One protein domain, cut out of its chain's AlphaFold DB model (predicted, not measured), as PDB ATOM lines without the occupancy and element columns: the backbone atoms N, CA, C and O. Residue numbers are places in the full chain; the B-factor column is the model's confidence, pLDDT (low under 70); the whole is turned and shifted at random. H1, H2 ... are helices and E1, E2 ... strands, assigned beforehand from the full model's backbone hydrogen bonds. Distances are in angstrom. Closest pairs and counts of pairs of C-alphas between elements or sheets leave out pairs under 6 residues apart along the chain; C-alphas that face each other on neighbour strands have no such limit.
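This is residues 16 to 77 of the 77 residues of an uncharacterized protein of Candidatus Bathyarchaeota archaeon (UniProt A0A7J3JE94). This is a long helical hairpin: H1 folds back into H2 through a tight turn, the two helices set at a slant, with H1 meeting H2 over residues 37 to 45 alone. Beside the hairpin is a small loop, residues 16 to 25, in which residues 16 to 17 pair antiparallel with residues 23 to 24 of the short strand E1, next to H1. The printed part has 62 residues, with one named strand and two named helices in the order E1, H1, H2; its class is mostly helix. The whole is compact, with a radius of gyration of the C-alphas of 11.8 A, and its outline is a rod spanning 39 by 18 by 17 A.

H2, the longest helix, covers residues 52 to 75 and measures 34.7 A, from C-alpha 52 at (-63.942, 80.557, 45.443) to C-alpha 75 at (-93.637, 74.542, 28.572). H1 covers residues 30 to 48 and measures 27.2 A. E1 is residues 23 to 25, 6.7 A long, with C-alpha 23 at (-84.954, 67.257, 43.512).

H2 and H1 touch, and their closest C-alphas, those of Ala 59 and Ala 41, are 5.0 A apart. The two helices form a helical hairpin and run opposite ways at a steep tilt of 37 degrees, only just beyond shallow. In H1 and H2 every O i to N i+4 pair is within hydrogen-bond range. The closest C-alphas of E1 and H1, those of Ile 24 and Ala 36, are 7.2 A apart. E1 and H2 are apart. E1 pairs with no named strand.

The two C-alphas farthest apart, those of Pro 51 and Val 77, are 39.2 A apart. The printed part has no cut, and both links, E1 to H1 and H1 to H2, are tight. The mean pLDDT of the printed part is 93.8, and residue 77, the chain's last, is under 70.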
ATOM      1  N   VAL A  16     -88.099  68.938  39.402       94.56
ATOM      2  CA  VAL A  16     -86.896  69.234  38.618       94.56
ATOM      3  C   VAL A  16     -85.708  68.609  39.342       94.56
ATOM      4  O   VAL A  16     -85.546  68.810  40.542       94.56
ATOM      5  N   GLU A  17     -84.879  67.854  38.630       95.94
ATOM      6  CA  GLU A  17     -83.725  67.163  39.208       95.94
ATOM      7  C   GLU A  17     -82.417  67.846  38.796       95.94
ATOM      8  O   GLU A  17     -82.150  68.045  37.606       95.94
ATOM      9  N   CYS A  18     -81.598  68.214  39.782       96.25
ATOM     10  CA  CYS A  18     -80.220  68.641  39.554       96.25
ATOM     11  C   CYS A  18     -79.360  67.420  39.205       96.25
ATOM     12  O   CYS A  18     -79.606  66.327  39.706       96.25
ATOM     13  N   PHE A  19     -78.289  67.597  38.433       93.56
ATOM     14  CA  PHE A  19     -77.341  66.512  38.140       93.56
ATOM     15  C   PHE A  19     -76.671  65.903  39.390       93.56
ATOM     16  O   PHE A  19     -76.155  64.793  39.319       93.56
ATOM     17  N   CYS A  20     -76.693  66.586  40.543       93.06
ATOM     18  CA  CYS A  20     -76.252  66.007  41.820       93.06
ATOM     19  C   CYS A  20     -77.285  65.074  42.485       93.06
ATOM     20  O   CYS A  20     -77.041  64.581  43.585       93.06
ATOM     21  N   GLY A  21     -78.448  64.864  41.859       93.62
ATOM     22  CA  GLY A  21     -79.536  64.005  42.336       93.62
ATOM     23  C   GLY A  21     -80.527  64.679  43.294       93.62
ATOM     24  O   GLY A  21     -81.544  64.078  43.643       93.62
ATOM     25  N   GLU A  22     -80.285  65.923  43.733       94.44
ATOM     26  CA  GLU A  22     -81.289  66.675  44.503       94.44
ATOM     27  C   GLU A  22     -82.483  67.068  43.622       94.44
ATOM     28  O   GLU A  22     -82.323  67.532  42.491       94.44
ATOM     29  N   LYS A  23     -83.690  66.933  44.180       94.69
ATOM     30  CA  LYS A  23     -84.954  67.257  43.512       94.69
ATOM     31  C   LYS A  23     -85.562  68.529  44.094       94.69
ATOM     32  O   LYS A  23     -85.605  68.703  45.311       94.69
ATOM     33  N   ILE A  24     -86.055  69.397  43.220       93.38
ATOM     34  CA  ILE A  24     -86.721  70.659  43.545       93.38
ATOM     35  C   ILE A  24     -88.167  70.575  43.063       93.38
ATOM     36  O   ILE A  24     -88.427  70.177  41.929       93.38
ATOM     37  N   LEU A  25     -89.106  70.955  43.927       93.38
ATOM     38  CA  LEU A  25     -90.521  71.031  43.578       93.38
ATOM     39  C   LEU A  25     -90.777  72.227  42.662       93.38
ATOM     40  O   LEU A  25     -90.455  73.356  43.026       93.38
ATOM     41  N   LEU A  26     -91.362  71.976  41.492       92.19
ATOM     42  CA  LEU A  26     -91.772  73.011  40.556       92.19
ATOM     43  C   LEU A  26     -93.077  73.637  41.044       92.19
ATOM     44  O   LEU A  26     -94.129  73.002  41.018       92.19
ATOM     45  N   VAL A  27     -93.007  74.892  41.479       91.00
ATOM     46  CA  VAL A  27     -94.175  75.684  41.877       91.00
ATOM     47  C   VAL A  27     -94.441  76.795  40.852       91.00
ATOM     48  O   VAL A  27     -93.490  77.361  40.315       91.00
ATOM     49  N   PRO A  28     -95.705  77.201  40.620       88.50
ATOM     50  CA  PRO A  28     -96.034  78.289  39.685       88.50
ATOM     51  C   PRO A  28     -95.474  79.666  40.088       88.50
ATOM     52  O   PRO A  28     -95.457  80.609  39.298       88.50
ATOM     53  N   ASN A  29     -95.034  79.821  41.338       93.69
ATOM     54  CA  ASN A  29     -94.496  81.078  41.838       93.69
ATOM     55  C   ASN A  29     -93.023  81.247  41.430       93.69
ATOM     56  O   ASN A  29     -92.118  80.715  42.073       93.69
ATOM     57  N   VAL A  30     -92.783  82.074  40.410       92.19
ATOM     58  CA  VAL A  30     -91.442  82.359  39.862       92.19
ATOM     59  C   VAL A  30     -90.457  82.854  40.928       92.19
ATOM     60  O   VAL A  30     -89.296  82.448  40.935       92.19
ATOM     61  N   LYS A  31     -90.902  83.687  41.882       95.75
ATOM     62  CA  LYS A  31     -90.029  84.178  42.965       95.75
ATOM     63  C   LYS A  31     -89.610  83.046  43.903       95.75
ATOM     64  O   LYS A  31     -88.463  83.015  44.341       95.75
ATOM     65  N   GLN A  32     -90.523  82.128  44.222       95.69
ATOM     66  CA  GLN A  32     -90.201  80.950  45.029       95.69
ATOM     67  C   GLN A  32     -89.276  79.996  44.269       95.69
ATOM     68  O   GLN A  32     -88.304  79.528  44.858       95.69
ATOM     69  N   MET A  33     -89.503  79.786  42.969       95.31
ATOM     70  CA  MET A  33     -88.622  78.966  42.132       95.31
ATOM     71  C   MET A  33     -87.204  79.525  42.051       95.31
ATOM     72  O   MET A  33     -86.249  78.798  42.309       95.31
ATOM     73  N   SER A  34     -87.058  80.825  41.788       96.19
ATOM     74  CA  SER A  34     -85.750  81.487  41.760       96.19
ATOM     75  C   SER A  34     -85.005  81.335  43.095       96.19
ATOM     76  O   SER A  34     -83.833  80.961  43.113       96.19
ATOM     77  N   ARG A  35     -85.698  81.517  44.230       97.19
ATOM     78  CA  ARG A  35     -85.113  81.298  45.564       97.19
ATOM     79  C   ARG A  35     -84.719  79.843  45.806       97.19
ATOM     80  O   ARG A  35     -83.684  79.603  46.421       97.19
ATOM     81  N   ALA A  36     -85.526  78.885  45.357       96.56
ATOM     82  CA  ALA A  36     -85.237  77.463  45.515       96.56
ATOM     83  C   ALA A  36     -83.980  77.050  44.734       96.56
ATOM     84  O   ALA A  36     -83.132  76.342  45.281       96.56
ATOM     85  N   ILE A  37     -83.837  77.544  43.501       97.31
ATOM     86  CA  ILE A  37     -82.656  77.327  42.656       97.31
ATOM     87  C   ILE A  37     -81.410  77.938  43.307       97.31
ATOM     88  O   ILE A  37     -80.422  77.234  43.499       97.31
ATOM     89  N   GLU A  38     -81.461  79.210  43.715       97.81
ATOM     90  CA  GLU A  38     -80.317  79.892  44.342       97.81
ATOM     91  C   GLU A  38     -79.906  79.208  45.655       97.81
ATOM     92  O   GLU A  38     -78.728  78.927  45.886       97.81
ATOM     93  N   ALA A  39     -80.878  78.855  46.501       97.12
ATOM     94  CA  ALA A  39     -80.606  78.136  47.740       97.12
ATOM     95  C   ALA A  39     -79.979  76.759  47.477       97.12
ATOM     96  O   ALA A  39     -79.110  76.330  48.239       97.12
ATOM     97  N   HIS A  40     -80.406  76.057  46.424       97.50
ATOM     98  CA  HIS A  40     -79.787  74.797  46.025       97.50
ATOM     99  C   HIS A  40     -78.350  75.013  45.530       97.50
ATOM    100  O   HIS A  40     -77.452  74.363  46.061       97.50
ATOM    101  N   ALA A  41     -78.103  75.957  44.618       97.00
ATOM    102  CA  ALA A  41     -76.764  76.262  44.104       97.00
ATOM    103  C   ALA A  41     -75.773  76.594  45.235       97.00
ATOM    104  O   ALA A  41     -74.669  76.053  45.288       97.00
ATOM    105  N   GLN A  42     -76.193  77.389  46.223       96.44
ATOM    106  CA  GLN A  42     -75.362  77.696  47.391       96.44
ATOM    107  C   GLN A  42     -75.067  76.471  48.263       96.44
ATOM    108  O   GLN A  42     -73.952  76.326  48.769       96.44
ATOM    109  N   ARG A  43     -76.045  75.577  48.477       95.75
ATOM    110  CA  ARG A  43     -75.798  74.314  49.197       95.75
ATOM    111  C   ARG A  43     -74.880  73.389  48.402       95.75
ATOM    112  O   ARG A  43     -74.034  72.735  49.006       95.75
ATOM    113  N   HIS A  44     -75.030  73.361  47.082       94.75
ATOM    114  CA  HIS A  44     -74.248  72.542  46.168       94.75
ATOM    115  C   HIS A  44     -72.755  72.858  46.298       94.75
ATOM    116  O   HIS A  44     -71.958  71.992  46.654       94.75
ATOM    117  N   ILE A  45     -72.381  74.128  46.137       95.69
ATOM    118  CA  ILE A  45     -70.972  74.539  46.204       95.69
ATOM    119  C   ILE A  45     -70.384  74.387  47.612       95.69
ATOM    120  O   ILE A  45     -69.213  74.039  47.766       95.69
ATOM    121  N   LYS A  46     -71.205  74.561  48.660       94.00
ATOM    122  CA  LYS A  46     -70.793  74.311  50.052       94.00
ATOM    123  C   LYS A  46     -70.461  72.838  50.299       94.00
ATOM    124  O   LYS A  46     -69.554  72.557  51.078       94.00
ATOM    125  N   LYS A  47     -71.169  71.907  49.649       93.81
ATOM    126  CA  LYS A  47     -70.882  70.466  49.732       93.81
ATOM    127  C   LYS A  47     -69.578  70.102  49.022       93.81
ATOM    128  O   LYS A  47     -68.823  69.298  49.558       93.81
ATOM    129  N   LEU A  48     -69.306  70.711  47.868       91.69
ATOM    130  CA  LEU A  48     -68.109  70.420  47.071       91.69
ATOM    131  C   LEU A  48     -66.817  71.019  47.648       91.69
ATOM    132  O   LEU A  48     -65.738  70.533  47.327       91.69
ATOM    133  N   ARG A  49     -66.911  72.041  48.514       92.50
ATOM    134  CA  ARG A  49     -65.755  72.714  49.146       92.50
ATOM    135  C   ARG A  49     -64.719  73.229  48.131       92.50
ATOM    136  O   ARG A  49     -63.518  73.181  48.385       92.50
ATOM    137  N   LEU A  50     -65.196  73.726  46.993       91.31
ATOM    138  CA  LEU A  50     -64.348  74.253  45.925       91.31
ATOM    139  C   LEU A  50     -63.672  75.582  46.325       91.31
ATOM    140  O   LEU A  50     -64.238  76.353  47.111       91.31
ATOM    141  N   PRO A  51     -62.498  75.904  45.746       95.62
ATOM    142  CA  PRO A  51     -61.951  77.257  45.725       95.62
ATOM    143  C   PRO A  51     -62.976  78.278  45.218       95.62
ATOM    144  O   PRO A  51     -63.781  77.971  44.342       95.62
ATOM    145  N   LYS A  52     -62.920  79.523  45.712       94.06
ATOM    146  CA  LYS A  52     -63.942  80.557  45.443       94.06
ATOM    147  C   LYS A  52     -64.305  80.705  43.956       94.06
ATOM    148  O   LYS A  52     -65.483  80.718  43.625       94.06
ATOM    149  N   LYS A  53     -63.305  80.769  43.072       95.38
ATOM    150  CA  LYS A  53     -63.520  80.941  41.626       95.38
ATOM    151  C   LYS A  53     -64.237  79.742  40.990       95.38
ATOM    152  O   LYS A  53     -65.113  79.918  40.154       95.38
ATOM    153  N   GLU A  54     -63.872  78.530  41.398       95.81
ATOM    154  CA  GLU A  54     -64.493  77.290  40.915       95.81
ATOM    155  C   GLU A  54     -65.901  77.118  41.493       95.81
ATOM    156  O   GLU A  54     -66.812  76.696  40.788       95.81
ATOM    157  N   ALA A  55     -66.106  77.518  42.751       95.88
ATOM    158  CA  ALA A  55     -67.417  77.547  43.384       95.88
ATOM    159  C   ALA A  55     -68.379  78.513  42.672       95.88
ATOM    160  O   ALA A  55     -69.541  78.183  42.478       95.88
ATOM    161  N   GLU A  56     -67.916  79.696  42.262       95.94
ATOM    162  CA  GLU A  56     -68.743  80.658  41.521       95.94
ATOM    163  C   GLU A  56     -69.180  80.104  40.157       95.94
ATOM    164  O   GLU A  56     -70.370  80.162  39.838       95.94
ATOM    165  N   LEU A  57     -68.250  79.496  39.411       97.50
ATOM    166  CA  LEU A  57     -68.533  78.859  38.120       97.50
ATOM    167  C   LEU A  57     -69.518  77.688  38.266       97.50
ATOM    168  O   LEU A  57     -70.464  77.552  37.494       97.50
ATOM    169  N   GLU A  58     -69.320  76.844  39.280       96.69
ATOM    170  CA  GLU A  58     -70.196  75.700  39.517       96.69
ATOM    171  C   GLU A  58     -71.594  76.143  39.970       96.69
ATOM    172  O   GLU A  58     -72.596  75.583  39.530       96.69
ATOM    173  N   ALA A  59     -71.696  77.194  40.793       97.06
ATOM    174  CA  ALA A  59     -72.989  77.773  41.153       97.06
ATOM    175  C   ALA A  59     -73.738  78.306  39.928       97.06
ATOM    176  O   ALA A  59     -74.943  78.090  39.817       97.06
ATOM    177  N   GLU A  60     -73.047  78.998  39.020       98.00
ATOM    178  CA  GLU A  60     -73.621  79.476  37.761       98.00
ATOM    179  C   GLU A  60     -74.136  78.315  36.908       98.00
ATOM    180  O   GLU A  60     -75.317  78.287  36.572       98.00
ATOM    181  N   ARG A  61     -73.311  77.287  36.700       97.69
ATOM    182  CA  ARG A  61     -73.703  76.085  35.961       97.69
ATOM    183  C   ARG A  61     -74.939  75.401  36.554       97.69
ATOM    184  O   ARG A  61     -75.832  74.992  35.815       97.69
ATOM    185  N   VAL A  62     -75.004  75.274  37.882       97.50
ATOM    186  CA  VAL A  62     -76.162  74.695  38.583       97.50
ATOM    187  C   VAL A  62     -77.416  75.550  38.387       97.50
ATOM    188  O   VAL A  62     -78.502  75.002  38.188       97.50
ATOM    189  N   ARG A  63     -77.293  76.882  38.434       98.19
ATOM    190  CA  ARG A  63     -78.420  77.793  38.196       98.19
ATOM    191  C   ARG A  63     -78.945  77.688  36.775       98.19
ATOM    192  O   ARG A  63     -80.162  77.603  36.609       98.19
ATOM    193  N   ASP A  64     -78.058  77.669  35.790       98.00
ATOM    194  CA  ASP A  64     -78.429  77.600  34.378       98.00
ATOM    195  C   ASP A  64     -79.122  76.275  34.054       98.00
ATOM    196  O   ASP A  64     -80.215  76.280  33.487       98.00
ATOM    197  N   ASP A  65     -78.556  75.148  34.504       97.56
ATOM    198  CA  ASP A  65     -79.148  73.814  34.330       97.56
ATOM    199  C   ASP A  65     -80.558  73.736  34.933       97.56
ATOM    200  O   ASP A  65     -81.518  73.332  34.271       97.56
ATOM    201  N   LEU A  66     -80.712  74.164  36.188       96.81
ATOM    202  CA  LEU A  66     -82.007  74.118  36.862       96.81
ATOM    203  C   LEU A  66     -83.019  75.084  36.246       96.81
ATOM    204  O   LEU A  66     -84.190  74.729  36.127       96.81
ATOM    205  N   THR A  67     -82.590  76.277  35.833       96.62
ATOM    206  CA  THR A  67     -83.466  77.253  35.172       96.62
ATOM    207  C   THR A  67     -83.952  76.719  33.830       96.62
ATOM    208  O   THR A  67     -85.153  76.752  33.564       96.62
ATOM    209  N   ALA A  68     -83.055  76.154  33.019       96.06
ATOM    210  CA  ALA A  68     -83.411  75.541  31.745       96.06
ATOM    211  C   ALA A  68     -84.426  74.403  31.933       96.06
ATOM    212  O   ALA A  68     -85.461  74.386  31.269       96.06
ATOM    213  N   LYS A  69     -84.194  73.505  32.900       95.31
ATOM    214  CA  LYS A  69     -85.122  72.405  33.214       95.31
ATOM    215  C   LYS A  69     -86.475  72.886  33.734       95.31
ATOM    216  O   LYS A  69     -87.495  72.275  33.428       95.31
ATOM    217  N   VAL A  70     -86.494  73.958  34.529       93.81
ATOM    218  CA  VAL A  70     -87.734  74.593  34.996       93.81
ATOM    219  C   VAL A  70     -88.530  75.139  33.818       93.81
ATOM    220  O   VAL A  70     -89.719  74.851  33.722       93.81
ATOM    221  N   LEU A  71     -87.885  75.885  32.918       92.62
ATOM    222  CA  LEU A  71     -88.540  76.450  31.738       92.62
ATOM    223  C   LEU A  71     -89.048  75.353  30.800       92.62
ATOM    224  O   LEU A  71     -90.190  75.420  30.362       92.62
ATOM    225  N   GLN A  72     -88.246  74.315  30.559       92.31
ATOM    226  CA  GLN A  72     -88.657  73.168  29.753       92.31
ATOM    227  C   GLN A  72     -89.915  72.508  30.328       92.31
ATOM    228  O   GLN A  72     -90.909  72.371  29.624       92.31
ATOM    229  N   LYS A  73     -89.901  72.167  31.623       89.75
ATOM    230  CA  LYS A  73     -91.058  71.555  32.287       89.75
ATOM    231  C   LYS A  73     -92.268  72.474  32.337       89.75
ATOM    232  O   LYS A  73     -93.377  71.970  32.307       89.75
ATOM    233  N   ALA A  74     -92.073  73.788  32.428       85.25
ATOM    234  CA  ALA A  74     -93.168  74.752  32.403       85.25
ATOM    235  C   ALA A  74     -93.835  74.856  31.021       85.25
ATOM    236  O   ALA A  74     -95.018  75.160  30.963       85.25
ATOM    237  N   CYS A  75     -93.100  74.590  29.936       83.31
ATOM    238  CA  CYS A  75     -93.637  74.542  28.572       83.31
ATOM    239  C   CYS A  75     -94.302  73.199  28.213       83.31
ATOM    240  O   CYS A  75     -95.009  73.128  27.212       83.31
ATOM    241  N   GLU A  76     -94.046  72.133  28.977       77.94
ATOM    242  CA  GLU A  76     -94.700  70.822  28.818       77.94
ATOM    243  C   GLU A  76     -96.121  70.785  29.421       77.94
ATOM    244  O   GLU A  76     -96.843  69.810  29.204       77.94
ATOM    245  N   VAL A  77     -96.504  71.819  30.184       56.34
ATOM    246  CA  VAL A  77     -97.827  71.989  30.823       56.34
ATOM    247  C   VAL A  77     -98.734  72.849  29.953       56.34
ATOM    248  O   VAL A  77     -99.934  72.508  29.867       56.34
TER     249      VAL A  77